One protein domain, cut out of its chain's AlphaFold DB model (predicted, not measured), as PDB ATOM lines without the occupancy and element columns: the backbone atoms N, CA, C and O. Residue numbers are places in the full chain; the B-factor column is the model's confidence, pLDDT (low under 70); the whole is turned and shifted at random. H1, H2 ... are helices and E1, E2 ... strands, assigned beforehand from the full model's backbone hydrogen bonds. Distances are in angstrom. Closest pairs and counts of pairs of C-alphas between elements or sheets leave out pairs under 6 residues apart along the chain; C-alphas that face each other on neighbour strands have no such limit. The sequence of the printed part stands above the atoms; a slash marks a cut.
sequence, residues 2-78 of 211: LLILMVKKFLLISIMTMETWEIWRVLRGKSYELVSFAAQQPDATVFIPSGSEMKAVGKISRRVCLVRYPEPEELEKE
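What this domain is: This is residues 2 to 78 of the 211 residues of an uncharacterized protein of Aegilops tauschii subsp. strangulata (UniProt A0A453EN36). An open, hollow frame: two narrow two-stranded ribbons, the hairpin E2-E3 and the pair E1-E4, make a wide V, and the long helix H1 stands free across the empty space from the E2-E3 ribbon. The short helix H2 sticks out beyond the E1-E4 ribbon at the far end. The printed part has 77 residues, with two named helices and four named strands in the order H1, E1, E2, E3, E4, H2; both sheets are antiparallel and the class is mixed, helices and strands. The whole is extended, with a radius of gyration of the C-alphas of 18.6 A, and only just flat, spanning 54 by 36 by 17 A.

How they stand to each other: E2, residues 45 to 50, and E3, residues 53 to 59, are antiparallel neighbours in a hairpin, at 150 degrees between directions, with N 46 and O 58 2.8 A apart, within hydrogen-bond range. E1, residues 33 to 36, and E4, residues 64 to 67, are antiparallel at 150 degrees, with N 33 and O 67 2.9 A apart, within range. E1 is apart from E2 and E3, and E4 is too. H1, residues 2 to 27, is apart from E2, E3 and E4, and from H2, residues 72 to 77. In H1 every O i to N i+4 pair is within hydrogen-bond range, in H2 1 of 2.

Where its parts are: E3 is 18.1 A long from first to last C-alpha, E2 15.1 A, E1 9.7 A and E4 9.5 A. H1 measures 37.5 A, from C-alpha 2 at (128.115, 166.979, 282.459) to C-alpha 27 at (94.438, 154.073, 272.293). H2 measures 9.1 A and ends with C-alpha 77 at (76.552, 159.577, 277.928).

The domain as a whole: The C-alphas of Leu 2 and Glu 76, the two farthest apart, are 55.0 A apart. The printed part has no cut and no long link. Confidence is under 70 at residues 14 to 23, 26, 38 to 42 and 73 to 78.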
ATOM      1  N   LEU A   2     128.754 168.306 282.563       78.62
ATOM      2  CA  LEU A   2     128.115 166.979 282.459       78.62
ATOM      3  C   LEU A   2     126.695 166.919 283.056       78.62
ATOM      4  O   LEU A   2     125.787 166.369 282.439       78.62
ATOM      5  N   LEU A   3     126.488 167.547 284.219       78.38
ATOM      6  CA  LEU A   3     125.192 167.575 284.907       78.38
ATOM      7  C   LEU A   3     124.098 168.276 284.079       78.38
ATOM      8  O   LEU A   3     122.978 167.795 283.988       78.38
ATOM      9  N   ILE A   4     124.442 169.368 283.391       83.00
ATOM     10  CA  ILE A   4     123.503 170.117 282.538       83.00
ATOM     11  C   ILE A   4     123.097 169.284 281.310       83.00
ATOM     12  O   ILE A   4     121.940 169.303 280.894       83.00
ATOM     13  N   LEU A   5     124.037 168.522 280.743       79.31
ATOM     14  CA  LEU A   5     123.776 167.590 279.641       79.31
ATOM     15  C   LEU A   5     122.889 166.416 280.073       79.31
ATOM     16  O   LEU A   5     121.999 166.024 279.320       79.31
ATOM     17  N   MET A   6     123.100 165.888 281.280       82.25
ATOM     18  CA  MET A   6     122.276 164.823 281.867       82.25
ATOM     19  C   MET A   6     120.836 165.290 282.093       82.25
ATOM     20  O   MET A   6     119.904 164.626 281.650       82.25
ATOM     21  N   VAL A   7     120.651 166.475 282.683       83.00
ATOM     22  CA  VAL A   7     119.321 167.053 282.935       83.00
ATOM     23  C   VAL A   7     118.582 167.338 281.624       83.00
ATOM     24  O   VAL A   7     117.408 167.003 281.498       83.00
ATOM     25  N   LYS A   8     119.267 167.872 280.602       80.81
ATOM     26  CA  LYS A   8     118.661 168.087 279.275       80.81
ATOM     27  C   LYS A   8     118.266 166.783 278.584       80.81
ATOM     28  O   LYS A   8     117.179 166.717 278.020       80.81
ATOM     29  N   LYS A   9     119.113 165.748 278.636       81.31
ATOM     30  CA  LYS A   9     118.776 164.421 278.092       81.31
ATOM     31  C   LYS A   9     117.576 163.811 278.807       81.31
ATOM     32  O   LYS A   9     116.690 163.295 278.140       81.31
ATOM     33  N   PHE A  10     117.529 163.906 280.133       82.25
ATOM     34  CA  PHE A  10     116.422 163.378 280.923       82.25
ATOM     35  C   PHE A  10     115.106 164.098 280.616       82.25
ATOM     36  O   PHE A  10     114.084 163.452 280.416       82.25
ATOM     37  N   LEU A  11     115.139 165.427 280.480       76.88
ATOM     38  CA  LEU A  11     113.964 166.214 280.116       76.88
ATOM     39  C   LEU A  11     113.449 165.861 278.709       76.88
ATOM     40  O   LEU A  11     112.252 165.682 278.528       76.88
ATOM     41  N   LEU A  12     114.345 165.700 277.729       70.94
ATOM     42  CA  LEU A  12     113.989 165.270 276.370       70.94
ATOM     43  C   LEU A  12     113.360 163.873 276.349       70.94
ATOM     44  O   LEU A  12     112.349 163.674 275.682       70.94
ATOM     45  N   ILE A  13     113.922 162.928 277.107       73.62
ATOM     46  CA  ILE A  13     113.371 161.573 277.231       73.62
ATOM     47  C   ILE A  13     111.986 161.624 277.887       73.62
ATOM     48  O   ILE A  13     111.063 161.011 277.361       73.62
ATOM     49  N   SER A  14     111.816 162.394 278.967       63.59
ATOM     50  CA  SER A  14     110.525 162.562 279.649       63.59
ATOM     51  C   SER A  14     109.460 163.244 278.785       63.59
ATOM     52  O   SER A  14     108.291 162.880 278.851       63.59
ATOM     53  N   ILE A  15     109.834 164.218 277.953       62.78
ATOM     54  CA  ILE A  15     108.893 164.876 277.034       62.78
ATOM     55  C   ILE A  15     108.460 163.898 275.931       62.78
ATOM     56  O   ILE A  15     107.269 163.776 275.654       62.78
ATOM     57  N   MET A  16     109.399 163.131 275.364       59.84
ATOM     58  CA  MET A  16     109.083 162.111 274.357       59.84
ATOM     59  C   MET A  16     108.241 160.955 274.920       59.84
ATOM     60  O   MET A  16     107.400 160.395 274.211       59.84
ATOM     61  N   THR A  17     108.436 160.586 276.190       64.31
ATOM     62  CA  THR A  17     107.592 159.579 276.843       64.31
ATOM     63  C   THR A  17     106.213 160.139 277.177       64.31
ATOM     64  O   THR A  17     105.228 159.461 276.934       64.31
ATOM     65  N   MET A  18     106.067 161.387 277.618       53.06
ATOM     66  CA  MET A  18     104.733 161.946 277.894       53.06
ATOM     67  C   MET A  18     103.822 161.959 276.655       53.06
ATOM     68  O   MET A  18     102.681 161.504 276.735       53.06
ATOM     69  N   GLU A  19     104.324 162.372 275.489       56.16
ATOM     70  CA  GLU A  19     103.529 162.381 274.247       56.16
ATOM     71  C   GLU A  19     103.122 160.971 273.789       56.16
ATOM     72  O   GLU A  19     102.010 160.758 273.301       56.16
ATOM     73  N   THR A  20     103.986 159.977 273.996       58.97
ATOM     74  CA  THR A  20     103.688 158.580 273.639       58.97
ATOM     75  C   THR A  20     102.765 157.893 274.647       58.97
ATOM     76  O   THR A  20     101.980 157.025 274.261       58.97
ATOM     77  N   TRP A  21     102.783 158.308 275.915       62.53
ATOM     78  CA  TRP A  21     101.903 157.784 276.960       62.53
ATOM     79  C   TRP A  21     100.473 158.324 276.872       62.53
ATOM     80  O   TRP A  21      99.543 157.579 277.169       62.53
ATOM     81  N   GLU A  22     100.265 159.566 276.427       64.62
ATOM     82  CA  GLU A  22      98.918 160.087 276.144       64.62
ATOM     83  C   GLU A  22      98.274 159.351 274.968       64.62
ATOM     84  O   GLU A  22      97.124 158.920 275.048       64.62
ATOM     85  N   ILE A  23      99.049 159.115 273.905       67.31
ATOM     86  CA  ILE A  23      98.607 158.295 272.777       67.31
ATOM     87  C   ILE A  23      98.273 156.884 273.270       67.31
ATOM     88  O   ILE A  23      97.186 156.386 272.996       67.31
ATOM     89  N   TRP A  24      99.142 156.254 274.064       70.38
ATOM     90  CA  TRP A  24      98.872 154.920 274.601       70.38
ATOM     91  C   TRP A  24      97.640 154.885 275.515       70.38
ATOM     92  O   TRP A  24      96.824 153.977 275.392       70.38
ATOM     93  N   ARG A  25      97.440 155.889 276.378       73.19
ATOM     94  CA  ARG A  25      96.259 155.998 277.250       73.19
ATOM     95  C   ARG A  25      94.970 156.137 276.443       73.19
ATOM     96  O   ARG A  25      93.980 155.496 276.779       73.19
ATOM     97  N   VAL A  26      94.982 156.952 275.388       67.31
ATOM     98  CA  VAL A  26      93.815 157.161 274.524       67.31
ATOM     99  C   VAL A  26      93.537 155.931 273.661       67.31
ATOM    100  O   VAL A  26      92.372 155.582 273.505       67.31
ATOM    101  N   LEU A  27      94.573 155.254 273.152       72.88
ATOM    102  CA  LEU A  27      94.438 154.073 272.293       72.88
ATOM    103  C   LEU A  27      94.113 152.778 273.066       72.88
ATOM    104  O   LEU A  27      93.680 151.795 272.462       72.88
ATOM    105  N   ARG A  28      94.330 152.737 274.387       78.38
ATOM    106  CA  ARG A  28      94.187 151.516 275.196       78.38
ATOM    107  C   ARG A  28      92.742 151.010 275.198       78.38
ATOM    108  O   ARG A  28      91.856 151.638 275.770       78.38
ATOM    109  N   GLY A  29      92.537 149.833 274.605       73.94
ATOM    110  CA  GLY A  29      91.252 149.126 274.606       73.94
ATOM    111  C   GLY A  29      90.222 149.647 273.601       73.94
ATOM    112  O   GLY A  29      89.080 149.212 273.657       73.94
ATOM    113  N   LYS A  30      90.603 150.554 272.693       77.69
ATOM    114  CA  LYS A  30      89.703 151.117 271.676       77.69
ATOM    115  C   LYS A  30      90.092 150.634 270.280       77.69
ATOM    116  O   LYS A  30      91.278 150.510 269.968       77.69
ATOM    117  N   SER A  31      89.096 150.372 269.440       77.38
ATOM    118  CA  SER A  31      89.294 150.029 268.032       77.38
ATOM    119  C   SER A  31      89.462 151.303 267.198       77.38
ATOM    120  O   SER A  31      88.731 152.282 267.347       77.38
ATOM    121  N   TYR A  32      90.470 151.303 266.329       80.12
ATOM    122  CA  TYR A  32      90.729 152.385 265.383       80.12
ATOM    123  C   TYR A  32      90.866 151.789 263.998       80.12
ATOM    124  O   TYR A  32      91.528 150.765 263.818       80.12
ATOM    125  N   GLU A  33      90.276 152.454 263.017       82.50
ATOM    126  CA  GLU A  33      90.483 152.104 261.625       82.50
ATOM    127  C   GLU A  33      91.707 152.852 261.096       82.50
ATOM    128  O   GLU A  33      91.847 154.070 261.263       82.50
ATOM    129  N   LEU A  34      92.621 152.109 260.475       80.94
ATOM    130  CA  LEU A  34      93.800 152.674 259.839       80.94
ATOM    131  C   LEU A  34      93.478 152.984 258.379       80.94
ATOM    132  O   LEU A  34      93.417 152.083 257.544       80.94
ATOM    133  N   VAL A  35      93.334 154.265 258.053       79.75
ATOM    134  CA  VAL A  35      93.067 154.700 256.681       79.75
ATOM    135  C   VAL A  35      94.361 155.213 256.058       79.75
ATOM    136  O   VAL A  35      94.985 156.156 256.555       79.75
ATOM    137  N   SER A  36      94.784 154.591 254.955       79.50
ATOM    138  CA  SER A  36      95.943 155.036 254.174       79.50
ATOM    139  C   SER A  36      95.492 155.693 252.869       79.50
ATOM    140  O   SER A  36      94.744 155.095 252.097       79.50
ATOM    141  N   PHE A  37      95.965 156.912 252.599       70.06
ATOM    142  CA  PHE A  37      95.672 157.619 251.352       70.06
ATOM    143  C   PHE A  37      96.835 157.469 250.370       70.06
ATOM    144  O   PHE A  37      97.812 158.213 250.423       70.06
ATOM    145  N   ALA A  38      96.711 156.529 249.429       66.56
ATOM    146  CA  ALA A  38      97.722 156.291 248.392       66.56
ATOM    147  C   ALA A  38      97.917 157.485 247.433       66.56
ATOM    148  O   ALA A  38      98.959 157.610 246.797       66.56
ATOM    149  N   ALA A  39      96.923 158.375 247.338       66.38
ATOM    150  CA  ALA A  39      96.971 159.554 246.476       66.38
ATOM    151  C   ALA A  39      97.869 160.680 247.024       66.38
ATOM    152  O   ALA A  39      98.241 161.586 246.277       66.38
ATOM    153  N   GLN A  40      98.214 160.651 248.316       69.19
ATOM    154  CA  GLN A  40      99.043 161.684 248.921       69.19
ATOM    155  C   GLN A  40     100.514 161.344 248.673       69.19
ATOM    156  O   GLN A  40     101.064 160.430 249.288       69.19
ATOM    157  N   GLN A  41     101.149 162.056 247.736       64.88
ATOM    158  CA  GLN A  41     102.557 161.821 247.440       64.88
ATOM    159  C   GLN A  41     103.422 162.043 248.697       64.88
ATOM    160  O   GLN A  41     103.225 163.023 249.420       64.88
ATOM    161  N   PRO A  42     104.385 161.147 248.958       67.06
ATOM    162  CA  PRO A  42     105.329 161.251 250.064       67.06
ATOM    163  C   PRO A  42     106.367 162.362 249.822       67.06
ATOM    164  O   PRO A  42     107.515 162.104 249.465       67.06
ATOM    165  N   ASP A  43     105.959 163.621 249.965       74.38
ATOM    166  CA  ASP A  43     106.810 164.797 249.735       74.38
ATOM    167  C   ASP A  43     107.416 165.394 251.016       74.38
ATOM    168  O   ASP A  43     108.324 166.226 250.952       74.38
ATOM    169  N   ALA A  44     106.966 164.945 252.187       82.81
ATOM    170  CA  ALA A  44     107.464 165.434 253.464       82.81
ATOM    171  C   ALA A  44     108.878 164.901 253.741       82.81
ATOM    172  O   ALA A  44     109.112 163.690 253.732       82.81
ATOM    173  N   THR A  45     109.811 165.815 254.009       84.38
ATOM    174  CA  THR A  45     111.189 165.496 254.406       84.38
ATOM    175  C   THR A  45     111.315 165.605 255.920       84.38
ATOM    176  O   THR A  45     110.907 166.605 256.507       84.38
ATOM    177  N   VAL A  46     111.866 164.573 256.553       85.56
ATOM    178  CA  VAL A  46     112.130 164.547 257.991       85.56
ATOM    179  C   VAL A  46     113.475 165.208 258.245       85.56
ATOM    180  O   VAL A  46     114.502 164.784 257.706       85.56
ATOM    181  N   PHE A  47     113.459 166.236 259.081       86.38
ATOM    182  CA  PHE A  47     114.656 166.926 259.529       86.38
ATOM    183  C   PHE A  47     114.966 166.521 260.963       86.38
ATOM    184  O   PHE A  47     114.101 166.613 261.832       86.38
ATOM    185  N   ILE A  48     116.200 166.085 261.205       86.75
ATOM    186  CA  ILE A  48     116.683 165.825 262.558       86.75
ATOM    187  C   ILE A  48     117.540 167.022 262.983       86.75
ATOM    188  O   ILE A  48     118.522 167.343 262.299       86.75
ATOM    189  N   PRO A  49     117.186 167.708 264.084       81.69
ATOM    190  CA  PRO A  49     118.019 168.766 264.631       81.69
ATOM    191  C   PRO A  49     119.306 168.145 265.187       81.69
ATOM    192  O   PRO A  49     119.270 167.353 266.127       81.69
ATOM    193  N   SER A  50     120.450 168.486 264.593       80.56
ATOM    194  CA  SER A  50     121.752 167.928 264.949       80.56
ATOM    195  C   SER A  50     122.696 169.055 265.374       80.56
ATOM    196  O   SER A  50     123.586 169.469 264.634       80.56
ATOM    197  N   GLY A  51     122.491 169.569 266.589       82.62
ATOM    198  CA  GLY A  51     123.316 170.638 267.157       82.62
ATOM    199  C   GLY A  51     123.142 171.964 266.411       82.62
ATOM    200  O   GLY A  51     122.088 172.584 266.515       82.62
ATOM    201  N   SER A  52     124.172 172.402 265.682       79.31
ATOM    202  CA  SER A  52     124.177 173.653 264.906       79.31
ATOM    203  C   SER A  52     123.614 173.517 263.490       79.31
ATOM    204  O   SER A  52     123.369 174.528 262.838       79.31
ATOM    205  N   GLU A  53     123.410 172.290 263.003       71.50
ATOM    206  CA  GLU A  53     122.948 172.027 261.641       71.50
ATOM    207  C   GLU A  53     121.703 171.142 261.639       71.50
ATOM    208  O   GLU A  53     121.581 170.166 262.384       71.50
ATOM    209  N   MET A  54     120.764 171.473 260.756       82.12
ATOM    210  CA  MET A  54     119.578 170.666 260.517       82.12
ATOM    211  C   MET A  54     119.851 169.729 259.341       82.12
ATOM    212  O   MET A  54     120.070 170.184 258.220       82.12
ATOM    213  N   LYS A  55     119.851 168.416 259.591       85.06
ATOM    214  CA  LYS A  55     120.124 167.412 258.553       85.06
ATOM    215  C   LYS A  55     118.816 166.793 258.073       85.06
ATOM    216  O   LYS A  55     118.000 166.350 258.881       85.06
ATOM    217  N   ALA A  56     118.613 166.768 256.757       86.19
ATOM    218  CA  ALA A  56     117.520 166.028 256.134       86.19
ATOM    219  C   ALA A  56     117.857 164.531 256.163       86.19
ATOM    220  O   ALA A  56     118.863 164.119 255.589       86.19
ATOM    221  N   VAL A  57     117.040 163.728 256.846       85.25
ATOM    222  CA  VAL A  57     117.341 162.306 257.111       85.25
ATOM    223  C   VAL A  57     116.545 161.357 256.219       85.25
ATOM    224  O   VAL A  57     116.960 160.224 255.992       85.25
ATOM    225  N   GLY A  58     115.444 161.816 255.628       84.62
ATOM    226  CA  GLY A  58     114.706 161.013 254.660       84.62
ATOM    227  C   GLY A  58     113.363 161.612 254.282       84.62
ATOM    228  O   GLY A  58     112.941 162.627 254.833       84.62
ATOM    229  N   LYS A  59     112.686 160.968 253.331       87.00
ATOM    230  CA  LYS A  59     111.308 161.294 252.950       87.00
ATOM    231  C   LYS A  59     110.340 160.328 253.625       87.00
ATOM    232  O   LYS A  59     110.619 159.132 253.708       87.00
ATOM    233  N   ILE A  60     109.202 160.833 254.085       83.69
ATOM    234  CA  ILE A  60     108.139 160.016 254.678       83.69
ATOM    235  C   ILE A  60     107.472 159.231 253.561       83.69
ATOM    236  O   ILE A  60     106.765 159.835 252.774       83.69
ATOM    237  N   SER A  61     107.657 157.913 253.501       79.25
ATOM    238  CA  SER A  61     107.166 157.075 252.397       79.25
ATOM    239  C   SER A  61     105.642 156.924 252.342       79.25
ATOM    240  O   SER A  61     105.102 156.694 251.259       79.25
ATOM    241  N   ARG A  62     104.945 157.026 253.482       81.00
ATOM    242  CA  ARG A  62     103.489 156.847 253.594       81.00
ATOM    243  C   ARG A  62     102.915 157.699 254.720       81.00
ATOM    244  O   ARG A  62     103.538 157.845 255.767       81.00
ATOM    245  N   ARG A  63     101.704 158.217 254.514       82.19
ATOM    246  CA  ARG A  63     100.902 158.890 255.542       82.19
ATOM    247  C   ARG A  63      99.697 158.013 255.873       82.19
ATOM    248  O   ARG A  63      99.067 157.461 254.970       82.19
ATOM    249  N   VAL A  64      99.408 157.872 257.160       80.88
ATOM    250  CA  VAL A  64      98.274 157.100 257.676       80.88
ATOM    251  C   VAL A  64      97.493 157.951 258.666       80.88
ATOM    252  O   VAL A  64      98.081 158.731 259.414       80.88
ATOM    253  N   CYS A  65      96.175 157.806 258.651       81.81
ATOM    254  CA  CYS A  65      95.269 158.461 259.583       81.81
ATOM    255  C   CYS A  65      94.621 157.400 260.472       81.81
ATOM    256  O   CYS A  65      94.166 156.368 259.981       81.81
ATOM    257  N   LEU A  66      94.580 157.672 261.775       82.50
ATOM    258  CA  LEU A  66      93.806 156.900 262.742       82.50
ATOM    259  C   LEU A  66      92.410 157.513 262.808       82.50
ATOM    260  O   LEU A  66      92.259 158.655 263.241       82.50
ATOM    261  N   VAL A  67      91.407 156.772 262.349       83.69
ATOM    262  CA  VAL A  67      90.006 157.190 262.411       83.69
ATOM    263  C   VAL A  67      89.326 156.426 263.538       83.69
ATOM    264  O   VAL A  67      89.468 155.208 263.652       83.69
ATOM    265  N   ARG A  68      88.599 157.154 264.388       82.06
ATOM    266  CA  ARG A  68      87.789 156.578 265.457       82.06
ATOM    267  C   ARG A  68      86.321 156.861 265.195       82.06
ATOM    268  O   ARG A  68      85.942 158.023 265.058       82.06
ATOM    269  N   TYR A  69      85.512 155.812 265.224       79.31
ATOM    270  CA  TYR A  69      84.065 155.933 265.318       79.31
ATOM    271  C   TYR A  69      83.669 155.816 266.797       79.31
ATOM    272  O   TYR A  69      84.103 154.868 267.451       79.31
ATOM    273  N   PRO A  70      82.946 156.797 267.368       78.06
ATOM    274  CA  PRO A  70      82.464 156.689 268.740       78.06
ATOM    275  C   PRO A  70      81.487 155.517 268.852       78.06
ATOM    276  O   PRO A  70      80.659 155.304 267.965       78.06
ATOM    277  N   GLU A  71      81.589 154.759 269.940       76.25
ATOM    278  CA  GLU A  71      80.625 153.702 270.234       76.25
ATOM    279  C   GLU A  71      79.275 154.325 270.629       76.25
ATOM    280  O   GLU A  71      79.246 155.390 271.256       76.25
ATOM    281  N   PRO A  72      78.142 153.685 270.283       70.75
ATOM    282  CA  PRO A  72      76.814 154.230 270.565       70.75
ATOM    283  C   PRO A  72      76.595 154.514 272.061       70.75
ATOM    284  O   PRO A  72      75.952 155.500 272.412       70.75
ATOM    285  N   GLU A  73      77.209 153.725 272.945       69.62
ATOM    286  CA  GLU A  73      77.144 153.892 274.404       69.62
ATOM    287  C   GLU A  73      77.867 155.152 274.922       69.62
ATOM    288  O   GLU A  73      77.515 155.687 275.976       69.62
ATOM    289  N   GLU A  74      78.874 155.650 274.199       67.19
ATOM    290  CA  GLU A  74      79.519 156.933 274.510       67.19
ATOM    291  C   GLU A  74      78.643 158.108 274.067       67.19
ATOM    292  O   GLU A  74      78.572 159.126 274.756       67.19
ATOM    293  N   LEU A  75      77.921 157.934 272.957       63.28
ATOM    294  CA  LEU A  75      77.018 158.937 272.401       63.28
ATOM    295  C   LEU A  75      75.831 159.229 273.334       63.28
ATOM    296  O   LEU A  75      75.345 160.357 273.397       63.28
ATOM    297  N   GLU A  76      75.365 158.225 274.081       66.44
ATOM    298  CA  GLU A  76      74.268 158.379 275.043       66.44
ATOM    299  C   GLU A  76      74.692 159.072 276.345       66.44
ATOM    300  O   GLU A  76      73.883 159.785 276.947       66.44
ATOM    301  N   LYS A  77      75.956 158.904 276.758       62.59
ATOM    302  CA  LYS A  77      76.552 159.577 277.928       62.59
ATOM    303  C   LYS A  77      76.907 161.035 277.632       62.59
ATOM    304  O   LYS A  77      76.894 161.858 278.543       62.59
ATOM    305  N   GLU A  78      77.148 161.360 276.363       58.16
ATOM    306  CA  GLU A  78      77.297 162.722 275.838       58.16
ATOM    307  C   GLU A  78      75.978 163.311 275.309       58.16
ATOM    308  O   GLU A  78      76.000 164.193 274.454       58.16
TER     309      GLU A  78